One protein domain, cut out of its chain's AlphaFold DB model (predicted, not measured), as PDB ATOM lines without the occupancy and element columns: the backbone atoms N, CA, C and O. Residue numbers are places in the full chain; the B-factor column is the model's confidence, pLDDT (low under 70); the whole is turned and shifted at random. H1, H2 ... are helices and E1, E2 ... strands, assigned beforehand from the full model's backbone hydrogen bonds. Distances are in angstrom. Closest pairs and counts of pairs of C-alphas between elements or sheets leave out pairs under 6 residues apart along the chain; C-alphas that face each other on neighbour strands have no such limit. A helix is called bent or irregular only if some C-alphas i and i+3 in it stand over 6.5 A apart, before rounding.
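This is residues 955 to 1010, 1059 to 1099 and 1134 to 1157 of the 1157 residues of the protein "Helicase, putative" of Eimeria brunetti (UniProt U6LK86). A small, twisted sheet of four parallel strands has helix H1 packed along one face, while the long helix H2 runs away from the sheet as an arm and makes much of the length. Short helix H4 begins where E3 ends and meets H2 at a corner; tiny H3 lies out along the arm, joined to E3 by a long loop. The 121 printed residues hold four named helices and four named strands, in the order E1 H1 E2 H2 H3 E3 H4 E4; the sheet's order is E2 E3 E1 E4. The class is mixed, helices and strands; the whole is only just loose, close to compact, with a radius of gyration of the C-alphas of 16.7 A and spans of 53 by 38 by 26 A.

Find C-alpha 955 at (233.397, 246.283, 224.945), where E1, residues 955 to 961, begins its 19.6 A. Its sheet also holds E3, residues 1082 to 1086, 13.3 A; E2, residues 983 to 985, 6.8 A; and E4, residues 1142 to 1148, 16.1 A, ending at (224.879, 231.270, 225.287). H1 is residues 963 to 976, 20.7 A, and irregular: C-alphas 964 and 967 are 7.6 A apart. H2, residues 988 to 1010, runs 33.2 A to C-alpha 1010 at (217.363, 254.541, 267.864). H4 is residues 1087 to 1096, 14.3 A, and H3 residues 1059 to 1062, 5.2 A.

Look first at E1 and E3, parallel at 26 degrees, with N 959 and O 1083 2.8 A apart, within hydrogen-bond range. E1 and E4 are parallel at 30 degrees, with N 958 to O 1145 at 2.9 A; E2 and E3 at 18 degrees, with N 984 to O 1082 at 3.0 A. H1 is on the sheet at a height of 9.0 A, making two layers, helix on one face; it runs along E3, at 3 degrees on the local plane. E1, H1 and E2 form a split strand-helix-strand unit, E3 between the two strands, with a right-handed crossover. H4 only grazes the sheet with residues 1087 to 1090. H2 is not on the sheet; with residues 988 to 990 alone it touches H4, about perpendicular at 80 degrees, the closest C-alphas being Gly 988 and Ala 1089, 4.6 A. H2 and H3 are only just apart, at 8.3 A. Every O i to N i+4 pair is within range in H2 and H4, 8 of 10 in H1; H3 is too short for one.

The farthest C-alphas, Leu 1010 and Ala 1157, are 56.3 A apart. Residues 1011 to 1058 and 1100 to 1133 are not printed, with C-alpha gaps of 14.9 A and 14.2 A. The link H3 to E3 is long, 19 residues. pLDDT is under 70 at residues 1059 to 1072, 1099 and 1151 to 1157.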
ATOM      1  N   ARG A 955     232.277 247.042 225.520       94.94
ATOM      2  CA  ARG A 955     233.397 246.283 224.945       94.94
ATOM      3  C   ARG A 955     233.384 244.814 225.391       94.94
ATOM      4  O   ARG A 955     233.977 243.974 224.719       94.94
ATOM      5  N   GLY A 956     232.716 244.522 226.509       95.50
ATOM      6  CA  GLY A 956     232.633 243.195 227.102       95.50
ATOM      7  C   GLY A 956     231.681 242.220 226.401       95.50
ATOM      8  O   GLY A 956     230.801 242.590 225.617       95.50
ATOM      9  N   THR A 957     231.863 240.940 226.718       97.69
ATOM     10  CA  THR A 957     231.022 239.823 226.265       97.69
ATOM     11  C   THR A 957     229.982 239.468 227.324       97.69
ATOM     12  O   THR A 957     230.325 239.255 228.486       97.69
ATOM     13  N   LEU A 958     228.720 239.335 226.916       97.94
ATOM     14  CA  LEU A 958     227.660 238.789 227.759       97.94
ATOM     15  C   LEU A 958     227.657 237.259 227.638       97.94
ATOM     16  O   LEU A 958     227.432 236.732 226.547       97.94
ATOM     17  N   LEU A 959     227.906 236.553 228.740       97.94
ATOM     18  CA  LEU A 959     227.820 235.096 228.835       97.94
ATOM     19  C   LEU A 959     226.520 234.714 229.550       97.94
ATOM     20  O   LEU A 959     226.299 235.120 230.688       97.94
ATOM     21  N   VAL A 960     225.671 233.926 228.899       97.38
ATOM     22  CA  VAL A 960     224.402 233.442 229.455       97.38
ATOM     23  C   VAL A 960     224.499 231.940 229.681       97.38
ATOM     24  O   VAL A 960     224.699 231.186 228.730       97.38
ATOM     25  N   CYS A 961     224.340 231.499 230.926       96.88
ATOM     26  CA  CYS A 961     224.415 230.087 231.305       96.88
ATOM     27  C   CYS A 961     223.385 229.744 232.403       96.88
ATOM     28  O   CYS A 961     222.893 230.648 233.082       96.88
ATOM     29  N   PRO A 962     223.009 228.466 232.592       96.19
ATOM     30  CA  PRO A 962     222.161 228.042 233.710       96.19
ATOM     31  C   PRO A 962     222.767 228.405 235.072       96.19
ATOM     32  O   PRO A 962     223.979 228.273 235.267       96.19
ATOM     33  N   ALA A 963     221.931 228.790 236.048       94.44
ATOM     34  CA  ALA A 963     222.396 229.220 237.374       94.44
ATOM     35  C   ALA A 963     223.365 228.230 238.058       94.44
ATOM     36  O   ALA A 963     224.293 228.648 238.745       94.44
ATOM     37  N   ALA A 964     223.180 226.923 237.838       94.81
ATOM     38  CA  ALA A 964     223.973 225.856 238.452       94.81
ATOM     39  C   ALA A 964     225.463 225.829 238.045       94.81
ATOM     40  O   ALA A 964     226.256 225.192 238.736       94.81
ATOM     41  N   ILE A 965     225.849 226.493 236.947       95.81
ATOM     42  CA  ILE A 965     227.230 226.486 236.426       95.81
ATOM     43  C   ILE A 965     227.873 227.879 236.363       95.81
ATOM     44  O   ILE A 965     228.973 228.028 235.834       95.81
ATOM     45  N   VAL A 966     227.241 228.901 236.948       96.38
ATOM     46  CA  VAL A 966     227.789 230.270 237.022       96.38
ATOM     47  C   VAL A 966     229.140 230.292 237.750       96.38
ATOM     48  O   VAL A 966     230.100 230.877 237.247       96.38
ATOM     49  N   ASP A 967     229.265 229.580 238.872       96.62
ATOM     50  CA  ASP A 967     230.521 229.477 239.633       96.62
ATOM     51  C   ASP A 967     231.580 228.611 238.932       96.62
ATOM     52  O   ASP A 967     232.773 228.713 239.228       96.62
ATOM     53  N   GLN A 968     231.171 227.729 238.014       96.75
ATOM     54  CA  GLN A 968     232.096 226.989 237.155       96.75
ATOM     55  C   GLN A 968     232.644 227.917 236.069       96.75
ATOM     56  O   GLN A 968     233.853 228.102 236.003       96.75
ATOM     57  N   TRP A 969     231.771 228.574 235.300       96.81
ATOM     58  CA  TRP A 969     232.168 229.541 234.273       96.81
ATOM     59  C   TRP A 969     233.013 230.688 234.830       96.81
ATOM     60  O   TRP A 969     234.000 231.071 234.209       96.81
ATOM     61  N   THR A 970     232.691 231.195 236.023       97.12
ATOM     62  CA  THR A 970     233.490 232.237 236.690       97.12
ATOM     63  C   THR A 970     234.922 231.759 236.950       97.12
ATOM     64  O   THR A 970     235.873 232.456 236.602       97.12
ATOM     65  N   ARG A 971     235.097 230.550 237.506       97.19
ATOM     66  CA  ARG A 971     236.428 229.964 237.750       97.19
ATOM     67  C   ARG A 971     237.169 229.634 236.457       97.19
ATOM     68  O   ARG A 971     238.358 229.921 236.373       97.19
ATOM     69  N   GLU A 972     236.480 229.089 235.458       97.31
ATOM     70  CA  GLU A 972     237.075 228.714 234.172       97.31
ATOM     71  C   GLU A 972     237.601 229.943 233.421       97.31
ATOM     72  O   GLU A 972     238.737 229.953 232.948       97.31
ATOM     73  N   VAL A 973     236.817 231.029 233.384       96.88
ATOM     74  CA  VAL A 973     237.254 232.297 232.788       96.88
ATOM     75  C   VAL A 973     238.483 232.835 233.521       96.88
ATOM     76  O   VAL A 973     239.463 233.149 232.851       96.88
ATOM     77  N   TYR A 974     238.495 232.870 234.859       96.69
ATOM     78  CA  TYR A 974     239.674 233.321 235.614       96.69
ATOM     79  C   TYR A 974     240.908 232.421 235.427       96.69
ATOM     80  O   TYR A 974     242.024 232.935 235.355       96.69
ATOM     81  N   ALA A 975     240.737 231.100 235.306       97.25
ATOM     82  CA  ALA A 975     241.837 230.160 235.083       97.25
ATOM     83  C   ALA A 975     242.469 230.302 233.685       97.25
ATOM     84  O   ALA A 975     243.690 230.179 233.535       97.25
ATOM     85  N   HIS A 976     241.647 230.582 232.668       96.69
ATOM     86  CA  HIS A 976     242.072 230.639 231.268       96.69
ATOM     87  C   HIS A 976     242.345 232.058 230.737       96.69
ATOM     88  O   HIS A 976     243.017 232.195 229.713       96.69
ATOM     89  N   SER A 977     241.914 233.122 231.424       96.38
ATOM     90  CA  SER A 977     242.262 234.501 231.059       96.38
ATOM     91  C   SER A 977     243.687 234.871 231.487       96.38
ATOM     92  O   SER A 977     243.970 235.028 232.675       96.38
ATOM     93  N   LYS A 978     244.585 235.050 230.511       94.56
ATOM     94  CA  LYS A 978     245.924 235.637 230.696       94.56
ATOM     95  C   LYS A 978     246.159 236.689 229.597       94.56
ATOM     96  O   LYS A 978     246.296 236.287 228.442       94.56
ATOM     97  N   PRO A 979     246.201 238.003 229.905       92.69
ATOM     98  CA  PRO A 979     246.010 238.625 231.225       92.69
ATOM     99  C   PRO A 979     244.613 238.354 231.827       92.69
ATOM    100  O   PRO A 979     243.694 238.006 231.083       92.69
ATOM    101  N   PRO A 980     244.449 238.492 233.158       94.88
ATOM    102  CA  PRO A 980     243.166 238.272 233.817       94.88
ATOM    103  C   PRO A 980     242.116 239.269 233.315       94.88
ATOM    104  O   PRO A 980     242.339 240.479 233.341       94.88
ATOM    105  N   LEU A 981     240.974 238.752 232.865       97.19
ATOM    106  CA  LEU A 981     239.839 239.565 232.426       97.19
ATOM    107  C   LEU A 981     239.004 240.004 233.633       97.19
ATOM    108  O   LEU A 981     238.873 239.268 234.613       97.19
ATOM    109  N   LYS A 982     238.384 241.183 233.555       97.31
ATOM    110  CA  LYS A 982     237.417 241.624 234.563       97.31
ATOM    111  C   LYS A 982     236.101 240.871 234.366       97.31
ATOM    112  O   LYS A 982     235.365 241.156 233.419       97.31
ATOM    113  N   VAL A 983     235.787 239.950 235.276       97.50
ATOM    114  CA  VAL A 983     234.545 239.160 235.249       97.50
ATOM    115  C   VAL A 983     233.568 239.646 236.316       97.50
ATOM    116  O   VAL A 983     233.904 239.660 237.500       97.50
ATOM    117  N   ALA A 984     232.340 239.981 235.917       97.00
ATOM    118  CA  ALA A 984     231.222 240.197 236.835       97.00
ATOM    119  C   ALA A 984     230.181 239.081 236.712       97.00
ATOM    120  O   ALA A 984     229.825 238.677 235.608       97.00
ATOM    121  N   VAL A 985     229.623 238.648 237.844       97.25
ATOM    122  CA  VAL A 985     228.394 237.844 237.883       97.25
ATOM    123  C   VAL A 985     227.220 238.777 238.165       97.25
ATOM    124  O   VAL A 985     227.223 239.499 239.161       97.25
ATOM    125  N   TYR A 986     226.201 238.760 237.306       97.12
ATOM    126  CA  TYR A 986     224.993 239.565 237.467       97.12
ATOM    127  C   TYR A 986     223.799 238.689 237.893       97.12
ATOM    128  O   TYR A 986     223.196 238.024 237.051       97.12
ATOM    129  N   PRO A 987     223.398 238.681 239.181       95.25
ATOM    130  CA  PRO A 987     222.386 237.755 239.712       95.25
ATOM    131  C   PRO A 987     220.926 238.167 239.422       95.25
ATOM    132  O   PRO A 987     219.987 237.545 239.923       95.25
ATOM    133  N   GLY A 988     220.713 239.223 238.634       95.31
ATOM    134  CA  GLY A 988     219.393 239.700 238.233       95.31
ATOM    135  C   GLY A 988     218.701 240.658 239.209       95.31
ATOM    136  O   GLY A 988     218.880 240.620 240.431       95.31
ATOM    137  N   LEU A 989     217.798 241.475 238.666       91.19
ATOM    138  CA  LEU A 989     216.959 242.434 239.385       91.19
ATOM    139  C   LEU A 989     216.144 241.799 240.520       91.19
ATOM    140  O   LEU A 989     215.786 242.504 241.461       91.19
ATOM    141  N   LYS A 990     215.825 240.499 240.472       89.88
ATOM    142  CA  LYS A 990     215.129 239.813 241.576       89.88
ATOM    143  C   LYS A 990     216.029 239.656 242.804       89.88
ATOM    144  O   LYS A 990     215.570 239.947 243.907       89.88
ATOM    145  N   ALA A 991     217.292 239.266 242.619       87.75
ATOM    146  CA  ALA A 991     218.271 239.207 243.702       87.75
ATOM    147  C   ALA A 991     218.568 240.616 244.240       87.75
ATOM    148  O   ALA A 991     218.481 240.842 245.444       87.75
ATOM    149  N   ALA A 992     218.779 241.594 243.350       82.25
ATOM    150  CA  ALA A 992     218.990 242.989 243.744       82.25
ATOM    151  C   ALA A 992     217.790 243.584 244.516       82.25
ATOM    152  O   ALA A 992     217.979 244.283 245.507       82.25
ATOM    153  N   ARG A 993     216.542 243.281 244.123       86.25
ATOM    154  CA  ARG A 993     215.338 243.694 244.876       86.25
ATOM    155  C   ARG A 993     215.229 243.006 246.236       86.25
ATOM    156  O   ARG A 993     214.764 243.643 247.175       86.25
ATOM    157  N   ALA A 994     215.640 241.742 246.357       87.44
ATOM    158  CA  ALA A 994     215.669 241.041 247.640       87.44
ATOM    159  C   ALA A 994     216.736 241.631 248.580       87.44
ATOM    160  O   ALA A 994     216.438 241.895 249.740       87.44
ATOM    161  N   ALA A 995     217.933 241.929 248.063       83.12
ATOM    162  CA  ALA A 995     218.977 242.634 248.804       83.12
ATOM    163  C   ALA A 995     218.497 244.016 249.284       83.12
ATOM    164  O   ALA A 995     218.594 244.309 250.472       83.12
ATOM    165  N   LEU A 996     217.878 244.815 248.405       83.69
ATOM    166  CA  LEU A 996     217.324 246.127 248.763       83.69
ATOM    167  C   LEU A 996     216.184 246.033 249.792       83.69
ATOM    168  O   LEU A 996     216.097 246.852 250.699       83.69
ATOM    169  N   ALA A 997     215.309 245.031 249.680       87.38
ATOM    170  CA  ALA A 997     214.260 244.799 250.674       87.38
ATOM    171  C   ALA A 997     214.850 244.419 252.044       87.38
ATOM    172  O   ALA A 997     214.343 244.866 253.073       87.38
ATOM    173  N   ASN A 998     215.940 243.648 252.061       88.44
ATOM    174  CA  ASN A 998     216.651 243.278 253.283       88.44
ATOM    175  C   ASN A 998     217.383 244.477 253.909       88.44
ATOM    176  O   ASN A 998     217.267 244.662 255.119       88.44
ATOM    177  N   THR A 999     218.074 245.319 253.129       85.19
ATOM    178  CA  THR A 999     218.752 246.515 253.666       85.19
ATOM    179  C   THR A 999     217.759 247.561 254.167       85.19
ATOM    180  O   THR A 999     217.941 248.069 255.268       85.19
ATOM    181  N   VAL A1000     216.655 247.811 253.456       88.88
ATOM    182  CA  VAL A1000     215.565 248.678 253.950       88.88
ATOM    183  C   VAL A1000     214.943 248.111 255.234       88.88
ATOM    184  O   VAL A1000     214.691 248.863 256.172       88.88
ATOM    185  N   SER A1001     214.763 246.788 255.330       90.56
ATOM    186  CA  SER A1001     214.273 246.142 256.562       90.56
ATOM    187  C   SER A1001     215.285 246.192 257.717       90.56
ATOM    188  O   SER A1001     214.881 246.174 258.877       90.56
ATOM    189  N   ALA A1002     216.590 246.229 257.429       88.19
ATOM    190  CA  ALA A1002     217.637 246.380 258.436       88.19
ATOM    191  C   ALA A1002     217.725 247.828 258.940       88.19
ATOM    192  O   ALA A1002     217.772 248.041 260.149       88.19
ATOM    193  N   LEU A1003     217.659 248.811 258.034       90.25
ATOM    194  CA  LEU A1003     217.617 250.236 258.374       90.25
ATOM    195  C   LEU A1003     216.383 250.574 259.220       90.25
ATOM    196  O   LEU A1003     216.534 251.187 260.267       90.25
ATOM    197  N   ALA A1004     215.195 250.073 258.861       90.31
ATOM    198  CA  ALA A1004     213.982 250.280 259.658       90.31
ATOM    199  C   ALA A1004     214.109 249.748 261.104       90.31
ATOM    200  O   ALA A1004     213.646 250.388 262.042       90.31
ATOM    201  N   ARG A1005     214.791 248.608 261.308       90.38
ATOM    202  CA  ARG A1005     215.093 248.071 262.652       90.38
ATOM    203  C   ARG A1005     216.173 248.868 263.388       90.38
ATOM    204  O   ARG A1005     216.170 248.904 264.614       90.38
ATOM    205  N   ALA A1006     217.113 249.474 262.664       89.31
ATOM    206  CA  ALA A1006     218.116 250.357 263.249       89.31
ATOM    207  C   ALA A1006     217.480 251.676 263.720       89.31
ATOM    208  O   ALA A1006     217.758 252.114 264.832       89.31
ATOM    209  N   GLU A1007     216.565 252.250 262.932       91.62
ATOM    210  CA  GLU A1007     215.746 253.405 263.321       91.62
ATOM    211  C   GLU A1007     214.847 253.074 264.525       91.62
ATOM    212  O   GLU A1007     214.857 253.806 265.509       91.62
ATOM    213  N   GLU A1008     214.148 251.932 264.519       88.88
ATOM    214  CA  GLU A1008     213.348 251.458 265.664       88.88
ATOM    215  C   GLU A1008     214.191 251.333 266.950       88.88
ATOM    216  O   GLU A1008     213.748 251.724 268.030       88.88
ATOM    217  N   LYS A1009     215.446 250.875 266.834       87.69
ATOM    218  CA  LYS A1009     216.394 250.787 267.957       87.69
ATOM    219  C   LYS A1009     216.957 252.148 268.405       87.69
ATOM    220  O   LYS A1009     217.377 252.263 269.552       87.69
ATOM    221  N   LEU A1010     216.959 253.163 267.539       86.38
ATOM    222  CA  LEU A1010     217.363 254.541 267.864       86.38
ATOM    223  C   LEU A1010     216.226 255.366 268.491       86.38
ATOM    224  O   LEU A1010     216.500 256.293 269.247       86.38
ATOM    225  N   VAL A1059     222.494 257.371 254.141       52.28
ATOM    226  CA  VAL A1059     222.398 255.916 253.925       52.28
ATOM    227  C   VAL A1059     223.792 255.285 253.837       52.28
ATOM    228  O   VAL A1059     224.033 254.265 254.472       52.28
ATOM    229  N   ALA A1060     224.731 255.903 253.111       48.69
ATOM    230  CA  ALA A1060     226.115 255.428 253.032       48.69
ATOM    231  C   ALA A1060     226.844 255.500 254.390       48.69
ATOM    232  O   ALA A1060     227.546 254.560 254.758       48.69
ATOM    233  N   ALA A1061     226.640 256.576 255.159       49.22
ATOM    234  CA  ALA A1061     227.218 256.732 256.494       49.22
ATOM    235  C   ALA A1061     226.657 255.709 257.501       49.22
ATOM    236  O   ALA A1061     227.422 255.094 258.238       49.22
ATOM    237  N   ALA A1062     225.340 255.470 257.494       49.38
ATOM    238  CA  ALA A1062     224.683 254.504 258.381       49.38
ATOM    239  C   ALA A1062     225.035 253.034 258.074       49.38
ATOM    240  O   ALA A1062     224.855 252.171 258.930       49.38
ATOM    241  N   LEU A1063     225.528 252.743 256.866       43.69
ATOM    242  CA  LEU A1063     225.954 251.406 256.439       43.69
ATOM    243  C   LEU A1063     227.469 251.165 256.579       43.69
ATOM    244  O   LEU A1063     227.923 250.056 256.310       43.69
ATOM    245  N   GLY A1064     228.256 252.173 256.981       35.34
ATOM    246  CA  GLY A1064     229.722 252.075 257.067       35.34
ATOM    247  C   GLY A1064     230.436 251.981 255.709       35.34
ATOM    248  O   GLY A1064     231.627 251.688 255.658       35.34
ATOM    249  N   GLY A1065     229.715 252.220 254.612       40.09
ATOM    250  CA  GLY A1065     230.165 252.024 253.236       40.09
ATOM    251  C   GLY A1065     228.978 251.851 252.278       40.09
ATOM    252  O   GLY A1065     227.823 251.803 252.714       40.09
ATOM    253  N   PRO A1066     229.212 251.758 250.956       40.84
ATOM    254  CA  PRO A1066     228.184 251.276 250.040       40.84
ATOM    255  C   PRO A1066     227.834 249.818 250.402       40.84
ATOM    256  O   PRO A1066     228.740 249.041 250.697       40.84
ATOM    257  N   PRO A1067     226.552 249.409 250.381       39.41
ATOM    258  CA  PRO A1067     226.185 248.043 250.740       39.41
ATOM    259  C   PRO A1067     226.810 247.039 249.764       39.41
ATOM    260  O   PRO A1067     226.610 247.162 248.556       39.41
ATOM    261  N   GLU A1068     227.460 245.991 250.280       41.88
ATOM    262  CA  GLU A1068     228.067 244.891 249.498       41.88
ATOM    263  C   GLU A1068     227.033 243.952 248.825       41.88
ATOM    264  O   GLU A1068     227.285 242.779 248.556       41.88
ATOM    265  N   GLY A1069     225.836 244.462 248.524       46.91
ATOM    266  CA  GLY A1069     224.888 243.830 247.613       46.91
ATOM    267  C   GLY A1069     225.154 244.301 246.177       46.91
ATOM    268  O   GLY A1069     225.304 245.506 245.970       46.91
ATOM    269  N   PRO A1070     225.169 243.414 245.161       52.22
ATOM    270  CA  PRO A1070     225.527 243.766 243.785       52.22
ATOM    271  C   PRO A1070     224.423 244.573 243.076       52.22
ATOM    272  O   PRO A1070     223.726 244.099 242.176       52.22
ATOM    273  N   HIS A1071     224.286 245.843 243.456       57.22
ATOM    274  CA  HIS A1071     223.557 246.870 242.720       57.22
ATOM    275  C   HIS A1071     224.386 247.355 241.528       57.22
ATOM    276  O   HIS A1071     224.718 248.533 241.440       57.22
ATOM    277  N   VAL A1072     224.730 246.433 240.619       68.75
ATOM    278  CA  VAL A1072     225.598 246.734 239.476       68.75
ATOM    279  C   VAL A1072     224.921 247.777 238.589       68.75
ATOM    280  O   VAL A1072     223.917 247.504 237.922       68.75
ATOM    281  N   LEU A1073     225.443 249.000 238.644       83.62
ATOM    282  CA  LEU A1073     224.951 250.137 237.882       83.62
ATOM    283  C   LEU A1073     225.242 249.937 236.392       83.62
ATOM    284  O   LEU A1073     226.187 249.246 236.012       83.62
ATOM    285  N   LEU A1074     224.461 250.612 235.543       90.31
ATOM    286  CA  LEU A1074     224.639 250.578 234.088       90.31
ATOM    287  C   LEU A1074     226.088 250.891 233.680       90.31
ATOM    288  O   LEU A1074     226.628 250.221 232.813       90.31
ATOM    289  N   GLN A1075     226.714 251.872 234.338       91.38
ATOM    290  CA  GLN A1075     228.109 252.256 234.101       91.38
ATOM    291  C   GLN A1075     229.093 251.161 234.528       91.38
ATOM    292  O   GLN A1075     229.967 250.817 233.746       91.38
ATOM    293  N   GLN A1076     228.901 250.548 235.702       93.12
ATOM    294  CA  GLN A1076     229.779 249.477 236.186       93.12
ATOM    295  C   GLN A1076     229.793 248.279 235.227       93.12
ATOM    296  O   GLN A1076     230.853 247.720 234.980       93.12
ATOM    297  N   LEU A1077     228.653 247.914 234.622       95.12
ATOM    298  CA  LEU A1077     228.599 246.849 233.608       95.12
ATOM    299  C   LEU A1077     229.401 247.149 232.326       95.12
ATOM    300  O   LEU A1077     229.724 246.209 231.604       95.12
ATOM    301  N   LEU A1078     229.727 248.414 232.030       95.88
ATOM    302  CA  LEU A1078     230.562 248.785 230.877       95.88
ATOM    303  C   LEU A1078     232.063 248.573 231.142       95.88
ATOM    304  O   LEU A1078     232.827 248.448 230.185       95.88
ATOM    305  N   ASP A1079     232.474 248.514 232.415       96.44
ATOM    306  CA  ASP A1079     233.874 248.391 232.841       96.44
ATOM    307  C   ASP A1079     234.386 246.939 232.912       96.44
ATOM    308  O   ASP A1079     235.580 246.738 233.160       96.44
ATOM    309  N   TYR A1080     233.512 245.942 232.716       97.12
ATOM    310  CA  TYR A1080     233.841 244.510 232.732       97.12
ATOM    311  C   TYR A1080     234.022 243.938 231.320       97.12
ATOM    312  O   TYR A1080     233.231 244.197 230.411       97.12
ATOM    313  N   ASP A1081     235.035 243.087 231.153       97.50
ATOM    314  CA  ASP A1081     235.324 242.399 229.893       97.50
ATOM    315  C   ASP A1081     234.373 241.216 229.653       97.50
ATOM    316  O   ASP A1081     234.063 240.879 228.507       97.50
ATOM    317  N   ILE A1082     233.900 240.574 230.728       97.81
ATOM    318  CA  ILE A1082     232.918 239.486 230.684       97.81
ATOM    319  C   ILE A1082     231.871 239.701 231.779       97.81
ATOM    320  O   ILE A1082     232.201 239.895 232.950       97.81
ATOM    321  N   VAL A1083     230.594 239.613 231.404       97.81
ATOM    322  CA  VAL A1083     229.462 239.644 232.337       97.81
ATOM    323  C   VAL A1083     228.697 238.332 232.221       97.81
ATOM    324  O   VAL A1083     228.141 238.020 231.169       97.81
ATOM    325  N   ILE A1084     228.687 237.556 233.303       98.06
ATOM    326  CA  ILE A1084     228.037 236.248 233.404       98.06
ATOM    327  C   ILE A1084     226.639 236.433 233.995       98.06
ATOM    328  O   ILE A1084     226.478 237.026 235.064       98.06
ATOM    329  N   VAL A1085     225.622 235.926 233.302       97.38
ATOM    330  CA  VAL A1085     224.206 236.104 233.639       97.38
ATOM    331  C   VAL A1085     223.517 234.739 233.718       97.38
ATOM    332  O   VAL A1085     223.519 234.011 232.722       97.38
ATOM    333  N   PRO A1086     222.868 234.392 234.846       97.00
ATOM    334  CA  PRO A1086     221.983 233.236 234.911       97.00
ATOM    335  C   PRO A1086     220.865 233.356 233.869       97.00
ATOM    336  O   PRO A1086     220.223 234.409 233.766       97.00
ATOM    337  N   PHE A1087     220.575 232.291 233.126       95.75
ATOM    338  CA  PHE A1087     219.480 232.266 232.150       95.75
ATOM    339  C   PHE A1087     218.146 232.707 232.777       95.75
ATOM    340  O   PHE A1087     217.391 233.481 232.190       95.75
ATOM    341  N   GLU A1088     217.899 232.299 234.019       94.62
ATOM    342  CA  GLU A1088     216.719 232.634 234.811       94.62
ATOM    343  C   GLU A1088     216.655 234.131 235.145       94.62
ATOM    344  O   GLU A1088     215.562 234.697 235.223       94.62
ATOM    345  N   ALA A1089     217.801 234.794 235.341       95.38
ATOM    346  CA  ALA A1089     217.880 236.237 235.572       95.38
ATOM    347  C   ALA A1089     217.562 237.015 234.286       95.38
ATOM    348  O   ALA A1089     216.705 237.904 234.299       95.38
ATOM    349  N   LEU A1090     218.173 236.622 233.163       95.56
ATOM    350  CA  LEU A1090     217.902 237.224 231.855       95.56
ATOM    351  C   LEU A1090     216.436 237.031 231.438       95.56
ATOM    352  O   LEU A1090     215.787 237.984 231.008       95.56
ATOM    353  N   GLN A1091     215.886 235.826 231.618       94.00
ATOM    354  CA  GLN A1091     214.490 235.504 231.312       94.00
ATOM    355  C   GLN A1091     213.520 236.399 232.096       94.00
ATOM    356  O   GLN A1091     212.585 236.955 231.516       94.00
ATOM    357  N   GLN A1092     213.753 236.589 233.399       92.12
ATOM    358  CA  GLN A1092     212.943 237.487 234.229       92.12
ATOM    359  C   GLN A1092     213.007 238.937 233.733       92.12
ATOM    360  O   GLN A1092     211.994 239.634 233.727       92.12
ATOM    361  N   GLU A1093     214.173 239.405 233.298       92.00
ATOM    362  CA  GLU A1093     214.358 240.790 232.864       92.00
ATOM    363  C   GLU A1093     213.783 241.082 231.482       92.00
ATOM    364  O   GLU A1093     213.123 242.108 231.313       92.00
ATOM    365  N   VAL A1094     213.917 240.148 230.539       91.44
ATOM    366  CA  VAL A1094     213.205 240.188 229.254       91.44
ATOM    367  C   VAL A1094     211.686 240.152 229.476       91.44
ATOM    368  O   VAL A1094     210.956 240.872 228.801       91.44
ATOM    369  N   TRP A1095     211.195 239.394 230.465       87.31
ATOM    370  CA  TRP A1095     209.766 239.341 230.803       87.31
ATOM    371  C   TRP A1095     209.237 240.621 231.479       87.31
ATOM    372  O   TRP A1095     208.072 240.981 231.304       87.31
ATOM    373  N   PHE A1096     210.067 241.329 232.253       81.06
ATOM    374  CA  PHE A1096     209.685 242.599 232.890       81.06
ATOM    375  C   PHE A1096     209.940 243.844 232.026       81.06
ATOM    376  O   PHE A1096     209.456 244.930 232.381       81.06
ATOM    377  N   ALA A1097     210.640 243.703 230.898       79.19
ATOM    378  CA  ALA A1097     210.809 244.768 229.919       79.19
ATOM    379  C   ALA A1097     209.439 245.292 229.431       79.19
ATOM    380  O   ALA A1097     208.513 244.511 229.193       79.19
ATOM    381  N   PRO A1098     209.249 246.617 229.284       72.25
ATOM    382  CA  PRO A1098     208.113 247.119 228.519       72.25
ATOM    383  C   PRO A1098     208.246 246.659 227.054       72.25
ATOM    384  O   PRO A1098     209.364 246.632 226.541       72.25
ATOM    385  N   PRO A1099     207.149 246.320 226.352       62.31
ATOM    386  CA  PRO A1099     207.226 246.021 224.924       62.31
ATOM    387  C   PRO A1099     207.770 247.248 224.182       62.31
ATOM    388  O   PRO A1099     207.206 248.337 224.297       62.31
ATOM    389  N   LEU A1134     211.844 249.364 237.498       79.75
ATOM    390  CA  LEU A1134     213.297 249.279 237.387       79.75
ATOM    391  C   LEU A1134     213.620 248.640 236.034       79.75
ATOM    392  O   LEU A1134     213.233 247.493 235.799       79.75
ATOM    393  N   PHE A1135     214.278 249.396 235.158       85.88
ATOM    394  CA  PHE A1135     214.815 248.877 233.904       85.88
ATOM    395  C   PHE A1135     215.960 247.902 234.197       85.88
ATOM    396  O   PHE A1135     216.714 248.090 235.152       85.88
ATOM    397  N   SER A1136     216.083 246.862 233.373       92.69
ATOM    398  CA  SER A1136     217.268 246.002 233.374       92.69
ATOM    399  C   SER A1136     218.475 246.804 232.885       92.69
ATOM    400  O   SER A1136     218.372 247.430 231.826       92.69
ATOM    401  N   PRO A1137     219.618 246.779 233.593       93.75
ATOM    402  CA  PRO A1137     220.837 247.398 233.097       93.75
ATOM    403  C   PRO A1137     221.424 246.599 231.917       93.75
ATOM    404  O   PRO A1137     221.977 247.206 231.008       93.75
ATOM    405  N   ILE A1138     221.213 245.275 231.844       95.56
ATOM    406  CA  ILE A1138     221.634 244.453 230.692       95.56
ATOM    407  C   ILE A1138     220.940 244.913 229.409       95.56
ATOM    408  O   ILE A1138     221.596 245.064 228.379       95.56
ATOM    409  N   LEU A1139     219.627 245.170 229.465       93.69
ATOM    410  CA  LEU A1139     218.851 245.633 228.304       93.69
ATOM    411  C   LEU A1139     219.115 247.107 227.945       93.69
ATOM    412  O   LEU A1139     218.687 247.560 226.887       93.69
ATOM    413  N   GLY A1140     219.804 247.852 228.814       93.88
ATOM    414  CA  GLY A1140     220.266 249.217 228.560       93.88
ATOM    415  C   GLY A1140     221.616 249.301 227.836       93.88
ATOM    416  O   GLY A1140     222.073 250.410 227.567       93.88
ATOM    417  N   ILE A1141     222.257 248.166 227.541       95.88
ATOM    418  CA  ILE A1141     223.611 248.078 226.980       95.88
ATOM    419  C   ILE A1141     223.574 247.375 225.622       95.88
ATOM    420  O   ILE A1141     222.934 246.335 225.451       95.88
ATOM    421  N   ARG A1142     224.318 247.911 224.649       96.00
ATOM    422  CA  ARG A1142     224.636 247.211 223.399       96.00
ATOM    423  C   ARG A1142     225.894 246.369 223.623       96.00
ATOM    424  O   ARG A1142     226.992 246.904 223.687       96.00
ATOM    425  N   TRP A1143     225.737 245.058 223.761       96.75
ATOM    426  CA  TRP A1143     226.850 244.133 223.999       96.75
ATOM    427  C   TRP A1143     227.608 243.817 222.707       96.75
ATOM    428  O   TRP A1143     226.983 243.506 221.692       96.75
ATOM    429  N   TRP A1144     228.946 243.846 222.751       93.94
ATOM    430  CA  TRP A1144     229.807 243.489 221.614       93.94
ATOM    431  C   TRP A1144     229.617 242.036 221.156       93.94
ATOM    432  O   TRP A1144     229.598 241.739 219.961       93.94
ATOM    433  N   ARG A1145     229.457 241.116 222.113       96.19
ATOM    434  CA  ARG A1145     229.234 239.690 221.861       96.19
ATOM    435  C   ARG A1145     228.261 239.116 222.884       96.19
ATOM    436  O   ARG A1145     228.355 239.422 224.069       96.19
ATOM    437  N   LEU A1146     227.381 238.239 222.412       96.50
ATOM    438  CA  LEU A1146     226.550 237.362 223.229       96.50
ATOM    439  C   LEU A1146     227.041 235.923 223.042       96.50
ATOM    440  O   LEU A1146     227.192 235.470 221.907       96.50
ATOM    441  N   VAL A1147     227.280 235.218 224.143       96.56
ATOM    442  CA  VAL A1147     227.560 233.778 224.183       96.56
ATOM    443  C   VAL A1147     226.481 233.134 225.045       96.56
ATOM    444  O   VAL A1147     226.182 233.630 226.128       96.56
ATOM    445  N   ILE A1148     225.884 232.050 224.559       95.56
ATOM    446  CA  ILE A1148     224.879 231.270 225.287       95.56
ATOM    447  C   ILE A1148     225.433 229.857 225.427       95.56
ATOM    448  O   ILE A1148     225.840 229.265 224.429       95.56
ATOM    449  N   ASP A1149     225.459 229.333 226.649       90.81
ATOM    450  CA  ASP A1149     225.804 227.937 226.896       90.81
ATOM    451  C   ASP A1149     224.605 227.032 226.567       90.81
ATOM    452  O   ASP A1149     223.534 227.139 227.167       90.81
ATOM    453  N   GLU A1150     224.783 226.150 225.584       82.56
ATOM    454  CA  GLU A1150     223.750 225.233 225.095       82.56
ATOM    455  C   GLU A1150     223.637 223.952 225.948       82.56
ATOM    456  O   GLU A1150     222.674 223.198 225.794       82.56
ATOM    457  N   ALA A1151     224.563 223.710 226.890       66.06
ATOM    458  CA  ALA A1151     224.755 222.425 227.578       66.06
ATOM    459  C   ALA A1151     223.553 221.878 228.384       66.06
ATOM    460  O   ALA A1151     223.600 220.732 228.832       66.06
ATOM    461  N   GLN A1152     222.474 222.651 228.567       54.12
ATOM    462  CA  GLN A1152     221.219 222.182 229.179       54.12
ATOM    463  C   GLN A1152     219.961 222.385 228.310       54.12
ATOM    464  O   GLN A1152     218.905 221.856 228.649       54.12
ATOM    465  N   LEU A1153     220.055 223.041 227.144       53.97
ATOM    466  CA  LEU A1153     218.914 223.208 226.222       53.97
ATOM    467  C   LEU A1153     218.441 221.887 225.585       53.97
ATOM    468  O   LEU A1153     217.328 221.814 225.071       53.97
ATOM    469  N   ALA A1154     219.256 220.832 225.656       53.50
ATOM    470  CA  ALA A1154     218.906 219.481 225.222       53.50
ATOM    471  C   ALA A1154     218.158 218.641 226.285       53.50
ATOM    472  O   ALA A1154     217.826 217.489 226.008       53.50
ATOM    473  N   GLY A1155     217.927 219.169 227.498       46.78
ATOM    474  CA  GLY A1155     217.374 218.406 228.629       46.78
ATOM    475  C   GLY A1155     215.842 218.361 228.740       46.78
ATOM    476  O   GLY A1155     215.318 217.436 229.353       46.78
ATOM    477  N   GLU A1156     215.124 219.328 228.156       40.81
ATOM    478  CA  GLU A1156     213.665 219.504 228.312       40.81
ATOM    479  C   GLU A1156     212.941 219.667 226.951       40.81
ATOM    480  O   GLU A1156     212.202 220.631 226.738       40.81
ATOM    481  N   ALA A1157     213.186 218.748 226.004       36.66
ATOM    482  CA  ALA A1157     212.696 218.808 224.614       36.66
ATOM    483  C   ALA A1157     211.766 217.644 224.215       36.66
ATOM    484  O   ALA A1157     212.114 216.480 224.513       36.66
TER     485      ALA A1157